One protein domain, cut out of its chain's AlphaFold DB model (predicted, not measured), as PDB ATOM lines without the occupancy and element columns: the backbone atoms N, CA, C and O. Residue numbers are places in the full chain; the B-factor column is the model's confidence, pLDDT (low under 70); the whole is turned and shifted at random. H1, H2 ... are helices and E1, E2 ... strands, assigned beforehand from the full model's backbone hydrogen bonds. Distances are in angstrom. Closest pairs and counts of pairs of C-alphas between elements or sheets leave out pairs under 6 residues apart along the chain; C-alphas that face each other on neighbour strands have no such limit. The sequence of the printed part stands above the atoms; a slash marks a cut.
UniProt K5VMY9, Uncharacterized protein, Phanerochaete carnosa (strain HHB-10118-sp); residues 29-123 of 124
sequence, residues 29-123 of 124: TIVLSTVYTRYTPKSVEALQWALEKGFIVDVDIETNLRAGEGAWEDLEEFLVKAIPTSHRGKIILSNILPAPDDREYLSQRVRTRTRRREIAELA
ATOM      1  N   THR A  29     176.554 140.527  95.379       66.00
ATOM      2  CA  THR A  29     177.049 139.277  94.800       66.00
ATOM      3  C   THR A  29     175.953 138.656  93.945       66.00
ATOM      4  O   THR A  29     174.926 138.225  94.464       66.00
ATOM      5  N   ILE A  30     176.162 138.620  92.631       70.75
ATOM      6  CA  ILE A  30     175.232 137.981  91.700       70.75
ATOM      7  C   ILE A  30     175.411 136.466  91.816       70.75
ATOM      8  O   ILE A  30     176.498 135.941  91.564       70.75
ATOM      9  N   VAL A  31     174.339 135.781  92.209       76.56
ATOM     10  CA  VAL A  31     174.271 134.321  92.325       76.56
ATOM     11  C   VAL A  31     173.321 133.803  91.251       76.56
ATOM     12  O   VAL A  31     172.224 134.333  91.078       76.56
ATOM     13  N   LEU A  32     173.751 132.789  90.506       80.62
ATOM     14  CA  LEU A  32     172.910 132.091  89.538       80.62
ATOM     15  C   LEU A  32     172.101 131.036  90.289       80.62
ATOM     16  O   LEU A  32     172.700 130.151  90.879       80.62
ATOM     17  N   SER A  33     170.773 131.119  90.277       82.00
ATOM     18  CA  SER A  33     169.913 130.117  90.917       82.00
ATOM     19  C   SER A  33     169.357 129.147  89.875       82.00
ATOM     20  O   SER A  33     168.916 129.567  88.801       82.00
ATOM     21  N   THR A  34     169.409 127.850  90.167       81.75
ATOM     22  CA  THR A  34     168.879 126.779  89.319       81.75
ATOM     23  C   THR A  34     168.204 125.711  90.164       81.75
ATOM     24  O   THR A  34     168.649 125.407  91.263       81.75
ATOM     25  N   VAL A  35     167.166 125.088  89.613       84.44
ATOM     26  CA  VAL A  35     166.449 123.988  90.263       84.44
ATOM     27  C   VAL A  35     166.924 122.654  89.690       84.44
ATOM     28  O   VAL A  35     166.906 122.442  88.474       84.44
ATOM     29  N   TYR A  36     167.349 121.746  90.562       79.81
ATOM     30  CA  TYR A  36     167.695 120.368  90.244       79.81
ATOM     31  C   TYR A  36     166.509 119.443  90.535       79.81
ATOM     32  O   TYR A  36     166.153 119.194  91.685       79.81
ATOM     33  N   THR A  37     165.915 118.906  89.470       79.12
ATOM     34  CA  THR A  37     164.827 117.914  89.547       79.12
ATOM     35  C   THR A  37     165.288 116.516  89.141       79.12
ATOM     36  O   THR A  37     164.888 115.526  89.749       79.12
ATOM     37  N   ARG A  38     166.137 116.423  88.111       77.25
ATOM     38  CA  ARG A  38     166.681 115.171  87.571       77.25
ATOM     39  C   ARG A  38     168.016 115.396  86.875       77.25
ATOM     40  O   ARG A  38     168.277 116.485  86.357       77.25
ATOM     41  N   TYR A  39     168.799 114.328  86.761       80.56
ATOM     42  CA  TYR A  39     170.005 114.319  85.947       80.56
ATOM     43  C   TYR A  39     169.679 114.616  84.473       80.56
ATOM     44  O   TYR A  39     168.857 113.936  83.847       80.56
ATOM     45  N   THR A  40     170.344 115.623  83.899       82.12
ATOM     46  CA  THR A  40     170.343 115.866  82.452       82.12
ATOM     47  C   THR A  40     171.744 116.264  81.978       82.12
ATOM     48  O   THR A  40     172.435 117.009  82.669       82.12
ATOM     49  N   PRO A  41     172.184 115.838  80.782       83.56
ATOM     50  CA  PRO A  41     173.504 116.223  80.268       83.56
ATOM     51  C   PRO A  41     173.620 117.741  80.057       83.56
ATOM     52  O   PRO A  41     174.663 118.334  80.308       83.56
ATOM     53  N   LYS A  42     172.514 118.403  79.698       84.62
ATOM     54  CA  LYS A  42     172.471 119.856  79.507       84.62
ATOM     55  C   LYS A  42     172.686 120.636  80.812       84.62
ATOM     56  O   LYS A  42     173.289 121.706  80.784       84.62
ATOM     57  N   SER A  43     172.200 120.128  81.949       83.06
ATOM     58  CA  SER A  43     172.427 120.779  83.246       83.06
ATOM     59  C   SER A  43     173.880 120.651  83.702       83.06
ATOM     60  O   SER A  43     174.382 121.566  84.350       83.06
ATOM     61  N   VAL A  44     174.572 119.571  83.321       86.25
ATOM     62  CA  VAL A  44     176.012 119.392  83.580       86.25
ATOM     63  C   VAL A  44     176.821 120.445  82.825       86.25
ATOM     64  O   VAL A  44     177.599 121.164  83.443       86.25
ATOM     65  N   GLU A  45     176.588 120.596  81.518       87.50
ATOM     66  CA  GLU A  45     177.279 121.598  80.689       87.50
ATOM     67  C   GLU A  45     177.042 123.029  81.194       87.50
ATOM     68  O   GLU A  45     177.966 123.840  81.256       87.50
ATOM     69  N   ALA A  46     175.804 123.339  81.594       84.44
ATOM     70  CA  ALA A  46     175.450 124.653  82.122       84.44
ATOM     71  C   ALA A  46     176.153 124.954  83.456       84.44
ATOM     72  O   ALA A  46     176.672 126.058  83.643       84.44
ATOM     73  N   LEU A  47     176.197 123.977  84.369       84.94
ATOM     74  CA  LEU A  47     176.872 124.123  85.656       84.94
ATOM     75  C   LEU A  47     178.391 124.223  85.471       84.94
ATOM     76  O   LEU A  47     179.014 125.116  86.044       84.94
ATOM     77  N   GLN A  48     178.973 123.394  84.604       87.44
ATOM     78  CA  GLN A  48     180.391 123.461  84.264       87.44
ATOM     79  C   GLN A  48     180.766 124.844  83.713       87.44
ATOM     80  O   GLN A  48     181.700 125.476  84.208       87.44
ATOM     81  N   TRP A  49     179.998 125.359  82.748       86.00
ATOM     82  CA  TRP A  49     180.219 126.693  82.186       86.00
ATOM     83  C   TRP A  49     180.169 127.783  83.263       86.00
ATOM     84  O   TRP A  49     181.036 128.660  83.308       86.00
ATOM     85  N   ALA A  50     179.192 127.725  84.169       84.62
ATOM     86  CA  ALA A  50     179.062 128.707  85.243       84.62
ATOM     87  C   ALA A  50     180.262 128.674  86.211       84.62
ATOM     88  O   ALA A  50     180.764 129.728  86.622       84.62
ATOM     89  N   LEU A  51     180.767 127.477  86.527       85.12
ATOM     90  CA  LEU A  51     181.924 127.273  87.404       85.12
ATOM     91  C   LEU A  51     183.247 127.710  86.771       85.12
ATOM     92  O   LEU A  51     184.094 128.289  87.462       85.12
ATOM     93  N   GLU A  52     183.415 127.487  85.466       84.94
ATOM     94  CA  GLU A  52     184.567 127.959  84.690       84.94
ATOM     95  C   GLU A  52     184.635 129.489  84.647       84.94
ATOM     96  O   GLU A  52     185.713 130.079  84.757       84.94
ATOM     97  N   LYS A  53     183.478 130.153  84.539       83.38
ATOM     98  CA  LYS A  53     183.381 131.620  84.557       83.38
ATOM     99  C   LYS A  53     183.588 132.231  85.943       83.38
ATOM    100  O   LYS A  53     183.776 133.442  86.039       83.38
ATOM    101  N   GLY A  54     183.603 131.417  86.999       81.75
ATOM    102  CA  GLY A  54     183.807 131.876  88.371       81.75
ATOM    103  C   GLY A  54     182.539 132.377  89.062       81.75
ATOM    104  O   GLY A  54     182.645 133.097  90.053       81.75
ATOM    105  N   PHE A  55     181.351 132.026  88.560       84.69
ATOM    106  CA  PHE A  55     180.093 132.409  89.198       84.69
ATOM    107  C   PHE A  55     179.808 131.579  90.452       84.69
ATOM    108  O   PHE A  55     180.310 130.466  90.630       84.69
ATOM    109  N   ILE A  56     178.980 132.142  91.330       84.38
ATOM    110  CA  ILE A  56     178.363 131.398  92.425       84.38
ATOM    111  C   ILE A  56     177.043 130.842  91.899       84.38
ATOM    112  O   ILE A  56     176.225 131.610  91.390       84.38
ATOM    113  N   VAL A  57     176.855 129.530  92.007       85.00
ATOM    114  CA  VAL A  57     175.639 128.841  91.574       85.00
ATOM    115  C   VAL A  57     174.925 128.277  92.794       85.00
ATOM    116  O   VAL A  57     175.502 127.492  93.539       85.00
ATOM    117  N   ASP A  58     173.688 128.698  92.996       86.44
ATOM    118  CA  ASP A  58     172.741 128.137  93.947       86.44
ATOM    119  C   ASP A  58     171.910 127.063  93.241       86.44
ATOM    120  O   ASP A  58     171.252 127.333  92.236       86.44
ATOM    121  N   VAL A  59     172.005 125.831  93.729       84.94
ATOM    122  CA  VAL A  59     171.301 124.666  93.197       84.94
ATOM    123  C   VAL A  59     170.262 124.242  94.223       84.94
ATOM    124  O   VAL A  59     170.606 123.684  95.266       84.94
ATOM    125  N   ASP A  60     168.998 124.501  93.915       83.31
ATOM    126  CA  ASP A  60     167.865 124.084  94.731       83.31
ATOM    127  C   ASP A  60     167.469 122.648  94.393       83.31
ATOM    128  O   ASP A  60     167.184 122.323  93.238       83.31
ATOM    129  N   ILE A  61     167.494 121.765  95.386       82.25
ATOM    130  CA  ILE A  61     167.199 120.350  95.201       82.25
ATOM    131  C   ILE A  61     165.710 120.116  95.472       82.25
ATOM    132  O   ILE A  61     165.279 119.973  96.613       82.25
ATOM    133  N   GLU A  62     164.913 120.028  94.408       79.25
ATOM    134  CA  GLU A  62     163.467 119.751  94.477       79.25
ATOM    135  C   GLU A  62     163.131 118.256  94.301       79.25
ATOM    136  O   GLU A  62     161.979 117.877  94.084       79.25
ATOM    137  N   THR A  63     164.129 117.374  94.385       72.12
ATOM    138  CA  THR A  63     163.920 115.924  94.276       72.12
ATOM    139  C   THR A  63     163.847 115.257  95.646       72.12
ATOM    140  O   THR A  63     164.548 115.628  96.587       72.12
ATOM    141  N   ASN A  64     162.995 114.239  95.776       70.00
ATOM    142  CA  ASN A  64     162.887 113.481  97.015       70.00
ATOM    143  C   ASN A  64     164.039 112.474  97.119       70.00
ATOM    144  O   ASN A  64     163.911 111.314  96.729       70.00
ATOM    145  N   LEU A  65     165.153 112.926  97.695       68.88
ATOM    146  CA  LEU A  65     166.371 112.133  97.875       68.88
ATOM    147  C   LEU A  65     166.180 110.880  98.757       68.88
ATOM    148  O   LEU A  65     167.022 109.990  98.737       68.88
ATOM    149  N   ARG A  66     165.091 110.780  99.540       65.44
ATOM    150  CA  ARG A  66     164.768 109.592 100.361       65.44
ATOM    151  C   ARG A  66     163.883 108.568  99.651       65.44
ATOM    152  O   ARG A  66     163.794 107.437 100.117       65.44
ATOM    153  N   ALA A  67     163.187 108.952  98.580       64.44
ATOM    154  CA  ALA A  67     162.192 108.091  97.939       64.44
ATOM    155  C   ALA A  67     162.782 107.104  96.919       64.44
ATOM    156  O   ALA A  67     162.090 106.165  96.534       64.44
ATOM    157  N   GLY A  68     164.028 107.296  96.478       62.06
ATOM    158  CA  GLY A  68     164.684 106.420  95.508       62.06
ATOM    159  C   GLY A  68     166.089 106.042  95.956       62.06
ATOM    160  O   GLY A  68     166.876 106.928  96.277       62.06
ATOM    161  N   GLU A  69     166.408 104.744  95.930       63.88
ATOM    162  CA  GLU A  69     167.742 104.207  96.260       63.88
ATOM    163  C   GLU A  69     168.879 104.826  95.423       63.88
ATOM    164  O   GLU A  69     170.010 104.839  95.887       63.88
ATOM    165  N   GLY A  70     168.590 105.404  94.249       72.75
ATOM    166  CA  GLY A  70     169.593 106.000  93.354       72.75
ATOM    167  C   GLY A  70     169.601 107.532  93.276       72.75
ATOM    168  O   GLY A  70     170.436 108.096  92.585       72.75
ATOM    169  N   ALA A  71     168.705 108.248  93.970       76.56
ATOM    170  CA  ALA A  71     168.604 109.709  93.804       76.56
ATOM    171  C   ALA A  71     169.841 110.462  94.337       76.56
ATOM    172  O   ALA A  71     170.203 111.521  93.819       76.56
ATOM    173  N   TRP A  72     170.489 109.908  95.367       81.38
ATOM    174  CA  TRP A  72     171.768 110.402  95.875       81.38
ATOM    175  C   TRP A  72     172.922 110.099  94.924       81.38
ATOM    176  O   TRP A  72     173.751 110.974  94.697       81.38
ATOM    177  N   GLU A  73     172.943 108.898  94.346       83.69
ATOM    178  CA  GLU A  73     173.965 108.480  93.382       83.69
ATOM    179  C   GLU A  73     173.886 109.331  92.106       83.69
ATOM    180  O   GLU A  73     174.902 109.839  91.641       83.69
ATOM    181  N   ASP A  74     172.675 109.598  91.609       83.50
ATOM    182  CA  ASP A  74     172.436 110.471  90.455       83.50
ATOM    183  C   ASP A  74     172.918 111.910  90.710       83.50
ATOM    184  O   ASP A  74     173.459 112.570  89.818       83.50
ATOM    185  N   LEU A  75     172.707 112.426  91.929       82.75
ATOM    186  CA  LEU A  75     173.178 113.752  92.333       82.75
ATOM    187  C   LEU A  75     174.706 113.785  92.460       82.75
ATOM    188  O   LEU A  75     175.337 114.756  92.039       82.75
ATOM    189  N   GLU A  76     175.310 112.746  93.028       85.19
ATOM    190  CA  GLU A  76     176.763 112.627  93.114       85.19
ATOM    191  C   GLU A  76     177.380 112.567  91.716       85.19
ATOM    192  O   GLU A  76     178.284 113.344  91.407       85.19
ATOM    193  N   GLU A  77     176.838 111.734  90.827       86.19
ATOM    194  CA  GLU A  77     177.291 111.632  89.442       86.19
ATOM    195  C   GLU A  77     177.124 112.963  88.692       86.19
ATOM    196  O   GLU A  77     178.012 113.374  87.935       86.19
ATOM    197  N   PHE A  78     176.019 113.677  88.928       85.81
ATOM    198  CA  PHE A  78     175.803 115.027  88.409       85.81
ATOM    199  C   PHE A  78     176.919 115.987  88.838       85.81
ATOM    200  O   PHE A  78     177.508 116.660  87.989       85.81
ATOM    201  N   LEU A  79     177.232 116.034  90.134       84.81
ATOM    202  CA  LEU A  79     178.244 116.935  90.683       84.81
ATOM    203  C   LEU A  79     179.654 116.550  90.226       84.81
ATOM    204  O   LEU A  79     180.416 117.423  89.820       84.81
ATOM    205  N   VAL A  80     179.992 115.262  90.214       87.62
ATOM    206  CA  VAL A  80     181.299 114.769  89.749       87.62
ATOM    207  C   VAL A  80     181.534 115.127  88.284       87.62
ATOM    208  O   VAL A  80     182.639 115.525  87.918       87.62
ATOM    209  N   LYS A  81     180.502 115.028  87.439       85.62
ATOM    210  CA  LYS A  81     180.604 115.405  86.022       85.62
ATOM    211  C   LYS A  81     180.644 116.916  85.811       85.62
ATOM    212  O   LYS A  81     181.305 117.375  84.886       85.62
ATOM    213  N   ALA A  82     179.918 117.678  86.626       82.56
ATOM    214  CA  ALA A  82     179.778 119.118  86.440       82.56
ATOM    215  C   ALA A  82     180.909 119.941  87.073       82.56
ATOM    216  O   ALA A  82     181.139 121.070  86.644       82.56
ATOM    217  N   ILE A  83     181.596 119.412  88.090       83.75
ATOM    218  CA  ILE A  83     182.663 120.113  88.810       83.75
ATOM    219  C   ILE A  83     184.015 119.783  88.165       83.75
ATOM    220  O   ILE A  83     184.549 118.692  88.377       83.75
ATOM    221  N   PRO A  84     184.639 120.715  87.423       77.19
ATOM    222  CA  PRO A  84     185.986 120.491  86.926       77.19
ATOM    223  C   PRO A  84     186.995 120.505  88.087       77.19
ATOM    224  O   PRO A  84     186.828 121.215  89.085       77.19
ATOM    225  N   THR A  85     188.096 119.765  87.928       71.94
ATOM    226  CA  THR A  85     189.204 119.657  88.903       71.94
ATOM    227  C   THR A  85     189.838 120.999  89.270       71.94
ATOM    228  O   THR A  85     190.472 121.117  90.316       71.94
ATOM    229  N   SER A  86     189.654 122.025  88.436       70.25
ATOM    230  CA  SER A  86     190.040 123.399  88.731       70.25
ATOM    231  C   SER A  86     188.879 124.335  88.396       70.25
ATOM    232  O   SER A  86     188.677 124.702  87.241       70.25
ATOM    233  N   HIS A  87     188.090 124.705  89.403       72.81
ATOM    234  CA  HIS A  87     187.007 125.683  89.285       72.81
ATOM    235  C   HIS A  87     187.309 126.920  90.133       72.81
ATOM    236  O   HIS A  87     187.945 126.839  91.183       72.81
ATOM    237  N   ARG A  88     186.852 128.085  89.662       74.44
ATOM    238  CA  ARG A  88     186.925 129.351  90.414       74.44
ATOM    239  C   ARG A  88     185.596 129.723  91.071       74.44
ATOM    240  O   ARG A  88     185.581 130.570  91.961       74.44
ATOM    241  N   GLY A  89     184.499 129.128  90.598       78.25
ATOM    242  CA  GLY A  89     183.149 129.366  91.099       78.25
ATOM    243  C   GLY A  89     182.876 128.693  92.441       78.25
ATOM    244  O   GLY A  89     183.688 127.919  92.944       78.25
ATOM    245  N   LYS A  90     181.717 128.990  93.029       81.62
ATOM    246  CA  LYS A  90     181.235 128.347  94.263       81.62
ATOM    247  C   LYS A  90     179.876 127.717  94.005       81.62
ATOM    248  O   LYS A  90     179.087 128.280  93.254       81.62
ATOM    249  N   ILE A  91     179.596 126.598  94.660       84.06
ATOM    250  CA  ILE A  91     178.286 125.946  94.609       84.06
ATOM    251  C   ILE A  91     177.647 126.060  95.984       84.06
ATOM    252  O   ILE A  91     178.284 125.762  96.995       84.06
ATOM    253  N   ILE A  92     176.403 126.510  96.008       84.25
ATOM    254  CA  ILE A  92     175.526 126.485  97.170       84.25
ATOM    255  C   ILE A  92     174.466 125.436  96.856       84.25
ATOM    256  O   ILE A  92     173.879 125.463  95.780       84.25
ATOM    257  N   LEU A  93     174.272 124.480  97.758       83.25
ATOM    258  CA  LEU A  93     173.210 123.490  97.633       83.25
ATOM    259  C   LEU A  93     172.102 123.852  98.618       83.25
ATOM    260  O   LEU A  93     172.341 123.904  99.829       83.25
ATOM    261  N   SER A  94     170.910 124.093  98.090       81.75
ATOM    262  CA  SER A  94     169.717 124.456  98.846       81.75
ATOM    263  C   SER A  94     168.759 123.264  98.907       81.75
ATOM    264  O   SER A  94     168.739 122.420  98.014       81.75
ATOM    265  N   ASN A  95     168.007 123.155 100.006       75.25
ATOM    266  CA  ASN A  95     166.988 122.113 100.205       75.25
ATOM    267  C   ASN A  95     167.501 120.649 100.148       75.25
ATOM    268  O   ASN A  95     166.760 119.725  99.833       75.25
ATOM    269  N   ILE A  96     168.774 120.411 100.497       71.38
ATOM    270  CA  ILE A  96     169.381 119.061 100.460       71.38
ATOM    271  C   ILE A  96     168.827 118.113 101.532       71.38
ATOM    272  O   ILE A  96     168.983 116.896 101.443       71.38
ATOM    273  N   LEU A  97     168.272 118.676 102.606       61.19
ATOM    274  CA  LEU A  97     167.688 117.913 103.694       61.19
ATOM    275  C   LEU A  97     166.183 117.849 103.461       61.19
ATOM    276  O   LEU A  97     165.579 118.896 103.219       61.19
ATOM    277  N   PRO A  98     165.558 116.665 103.576       56.94
ATOM    278  CA  PRO A  98     164.109 116.606 103.616       56.94
ATOM    279  C   PRO A  98     163.633 117.532 104.733       56.94
ATOM    280  O   PRO A  98     164.262 117.588 105.797       56.94
ATOM    281  N   ALA A  99     162.552 118.270 104.461       59.50
ATOM    282  CA  ALA A  99     161.927 119.133 105.451       59.50
ATOM    283  C   ALA A  99     161.837 118.372 106.784       59.50
ATOM    284  O   ALA A  99     161.478 117.188 106.762       59.50
ATOM    285  N   PRO A 100     162.212 118.996 107.917       57.03
ATOM    286  CA  PRO A 100     162.131 118.336 109.210       57.03
ATOM    287  C   PRO A 100     160.729 117.739 109.346       57.03
ATOM    288  O   PRO A 100     159.737 118.422 109.090       57.03
ATOM    289  N   ASP A 101     160.655 116.444 109.655       55.94
ATOM    290  CA  ASP A 101     159.408 115.710 109.870       55.94
ATOM    291  C   ASP A 101     158.674 116.286 111.105       55.94
ATOM    292  O   ASP A 101     158.596 115.677 112.170       55.94
ATOM    293  N   ASP A 102     158.090 117.479 110.984       53.97
ATOM    294  CA  ASP A 102     157.384 118.200 112.056       53.97
ATOM    295  C   ASP A 102     156.048 117.533 112.442       53.97
ATOM    296  O   ASP A 102     155.347 117.955 113.370       53.97
ATOM    297  N   ARG A 103     155.669 116.450 111.755       54.12
ATOM    298  CA  ARG A 103     154.425 115.711 112.019       54.12
ATOM    299  C   ARG A 103     154.469 114.894 113.310       54.12
ATOM    300  O   ARG A 103     153.414 114.621 113.892       54.12
ATOM    301  N   GLU A 104     155.654 114.554 113.811       53.53
ATOM    302  CA  GLU A 104     155.776 113.794 115.058       53.53
ATOM    303  C   GLU A 104     155.517 114.664 116.304       53.53
ATOM    304  O   GLU A 104     154.932 114.201 117.289       53.53
ATOM    305  N   TYR A 105     155.823 115.963 116.237       51.94
ATOM    306  CA  TYR A 105     155.684 116.872 117.380       51.94
ATOM    307  C   TYR A 105     154.221 117.231 117.699       51.94
ATOM    308  O   TYR A 105     153.835 117.375 118.865       51.94
ATOM    309  N   LEU A 106     153.360 117.323 116.679       52.78
ATOM    310  CA  LEU A 106     151.941 117.655 116.866       52.78
ATOM    311  C   LEU A 106     151.122 116.483 117.430       52.78
ATOM    312  O   LEU A 106     150.183 116.706 118.201       52.78
ATOM    313  N   SER A 107     151.511 115.241 117.134       54.41
ATOM    314  CA  SER A 107     150.809 114.044 117.615       54.41
ATOM    315  C   SER A 107     151.025 113.793 119.115       54.41
ATOM    316  O   SER A 107     150.101 113.382 119.825       54.41
ATOM    317  N   GLN A 108     152.212 114.112 119.646       52.16
ATOM    318  CA  GLN A 108     152.511 113.936 121.076       52.16
ATOM    319  C   GLN A 108     151.793 114.966 121.971       52.16
ATOM    320  O   GLN A 108     151.395 114.653 123.101       52.16
ATOM    321  N   ARG A 109     151.532 116.178 121.459       52.53
ATOM    322  CA  ARG A 109     150.826 117.235 122.209       52.53
ATOM    323  C   ARG A 109     149.323 116.980 122.358       52.53
ATOM    324  O   ARG A 109     148.716 117.448 123.320       52.53
ATOM    325  N   VAL A 110     148.712 116.224 121.442       56.53
ATOM    326  CA  VAL A 110     147.292 115.836 121.552       56.53
ATOM    327  C   VAL A 110     147.105 114.731 122.599       56.53
ATOM    328  O   VAL A 110     146.178 114.807 123.404       56.53
ATOM    329  N   ARG A 111     148.027 113.762 122.692       54.41
ATOM    330  CA  ARG A 111     147.927 112.649 123.661       54.41
ATOM    331  C   ARG A 111     148.089 113.067 125.127       54.41
ATOM    332  O   ARG A 111     147.488 112.454 126.006       54.41
ATOM    333  N   THR A 112     148.843 114.125 125.415       50.44
ATOM    334  CA  THR A 112     149.068 114.600 126.795       50.44
ATOM    335  C   THR A 112     147.911 115.423 127.372       50.44
ATOM    336  O   THR A 112     147.831 115.582 128.591       50.44
ATOM    337  N   ARG A 113     146.972 115.905 126.543       54.25
ATOM    338  CA  ARG A 113     145.771 116.617 127.020       54.25
ATOM    339  C   ARG A 113     144.622 115.685 127.400       54.25
ATOM    340  O   ARG A 113     143.904 116.000 128.344       54.25
ATOM    341  N   THR A 114     144.478 114.537 126.739       52.56
ATOM    342  CA  THR A 114     143.399 113.582 127.052       52.56
ATOM    343  C   THR A 114     143.610 112.924 128.416       52.56
ATOM    344  O   THR A 114     142.681 112.852 129.215       52.56
ATOM    345  N   ARG A 115     144.854 112.567 128.759       54.47
ATOM    346  CA  ARG A 115     145.153 111.875 130.023       54.47
ATOM    347  C   ARG A 115     145.031 112.755 131.273       54.47
ATOM    348  O   ARG A 115     144.971 112.229 132.374       54.47
ATOM    349  N   ARG A 116     144.991 114.087 131.138       53.81
ATOM    350  CA  ARG A 116     144.805 115.004 132.281       53.81
ATOM    351  C   ARG A 116     143.340 115.240 132.661       53.81
ATOM    352  O   ARG A 116     143.112 115.756 133.748       53.81
ATOM    353  N   ARG A 117     142.365 114.873 131.817       54.72
ATOM    354  CA  ARG A 117     140.938 114.957 132.185       54.72
ATOM    355  C   ARG A 117     140.467 113.745 132.990       54.72
ATOM    356  O   ARG A 117     139.763 113.935 133.968       54.72
ATOM    357  N   GLU A 118     140.949 112.544 132.673       55.09
ATOM    358  CA  GLU A 118     140.550 111.316 133.384       55.09
ATOM    359  C   GLU A 118     140.957 111.298 134.867       55.09
ATOM    360  O   GLU A 118     140.217 110.806 135.711       55.09
ATOM    361  N   ILE A 119     142.110 111.877 135.219       54.78
ATOM    362  CA  ILE A 119     142.601 111.861 136.611       54.78
ATOM    363  C   ILE A 119     141.872 112.903 137.480       54.78
ATOM    364  O   ILE A 119     141.841 112.771 138.698       54.78
ATOM    365  N   ALA A 120     141.272 113.933 136.872       57.16
ATOM    366  CA  ALA A 120     140.469 114.915 137.598       57.16
ATOM    367  C   ALA A 120     139.043 114.411 137.877       57.16
ATOM    368  O   ALA A 120     138.441 114.824 138.861       57.16
ATOM    369  N   GLU A 121     138.517 113.511 137.042       57.25
ATOM    370  CA  GLU A 121     137.162 112.965 137.190       57.25
ATOM    371  C   GLU A 121     137.103 111.783 138.175       57.25
ATOM    372  O   GLU A 121     136.080 111.564 138.806       57.25
ATOM    373  N   LEU A 122     138.219 111.073 138.385       54.19
ATOM    374  CA  LEU A 122     138.343 110.007 139.395       54.19
ATOM    375  C   LEU A 122     138.720 110.511 140.802       54.19
ATOM    376  O   LEU A 122     138.877 109.705 141.718       54.19
ATOM    377  N   ALA A 123     138.914 111.822 140.969       55.59
ATOM    378  CA  ALA A 123     139.282 112.456 142.238       55.59
ATOM    379  C   ALA A 123     138.166 113.345 142.827       55.59
ATOM    380  O   ALA A 123     138.426 114.082 143.780       55.59
TER     381      ALA A 123
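What this domain is: This is residues 29 to 123 of the 124 residues of an uncharacterized protein of Phanerochaete carnosa (strain HHB-10118-sp) (UniProt K5VMY9). A small compact head holds a sheet of three strands with H1 packed over one of its faces and H2 packed on H1, and a long arm, residues 99 to 123, of which 103 to 121 belong to H3, sticks out of it. The printed part has 95 residues, with elements in the order E1 H1 E2 H2 E3 H3; the sheet, E1 E2 E3, is all parallel, and the class is mixed, helices and strands. The whole is extended, with a radius of gyration of the C-alphas of 22.3 A and spans of 75 by 33 by 18 A, the arm making much of the length.

How they stand to each other: E1, residues 31 to 36, is the parallel neighbour of E2, residues 56 to 61, with N 34 and O 58 within hydrogen-bond range at 2.8 A. H1, residues 41 to 52, is on the sheet at a height of 10.1 A, over E1 and E2; its closest C-alphas to E2 are Ala 50 and Val 57, 7.2 A. E1, H1 and E2 form a strand-helix-strand unit, two parallel neighbour strands with a helix between, its crossover right-handed. H2, residues 71 to 82, touches H1 with residues 78 to 82 alone, at a steep tilt of 50 degrees, the same way; the closest C-alphas are Val 44 and Ala 82, 4.7 A. H2 is only just not on the sheet, with 4 pairs of C-alphas within 10 A. E3, residues 90 to 94, is parallel to E2, with N 59 and O 92 at 2.8 A; E2, H2 and E3 form a second such unit, also right-handed. H3, residues 103 to 121, touches no helix. Every O i to N i+4 pair is within range in H1 and H2, but 2 of 15 in H3, where 4 of 16 O i to N i+3 pairs are.

Where its parts are: E1 begins at C-alpha 31 (174.271, 134.321, 92.325) and measures 15.6 A, H1 16.7 A, E2 15.9 A, H2 16.4 A and E3 13.0 A. H3 measures 30.6 A and ends at C-alpha 121 (137.162, 112.965, 137.190).

The domain as a whole: The C-alphas farthest apart, Lys 53 and Ala 123, are 75.1 A apart. The printed part has no cut, and no link is long. Residue 29, residues 65 to 69 and residues 97 to 123 are under 70 in pLDDT.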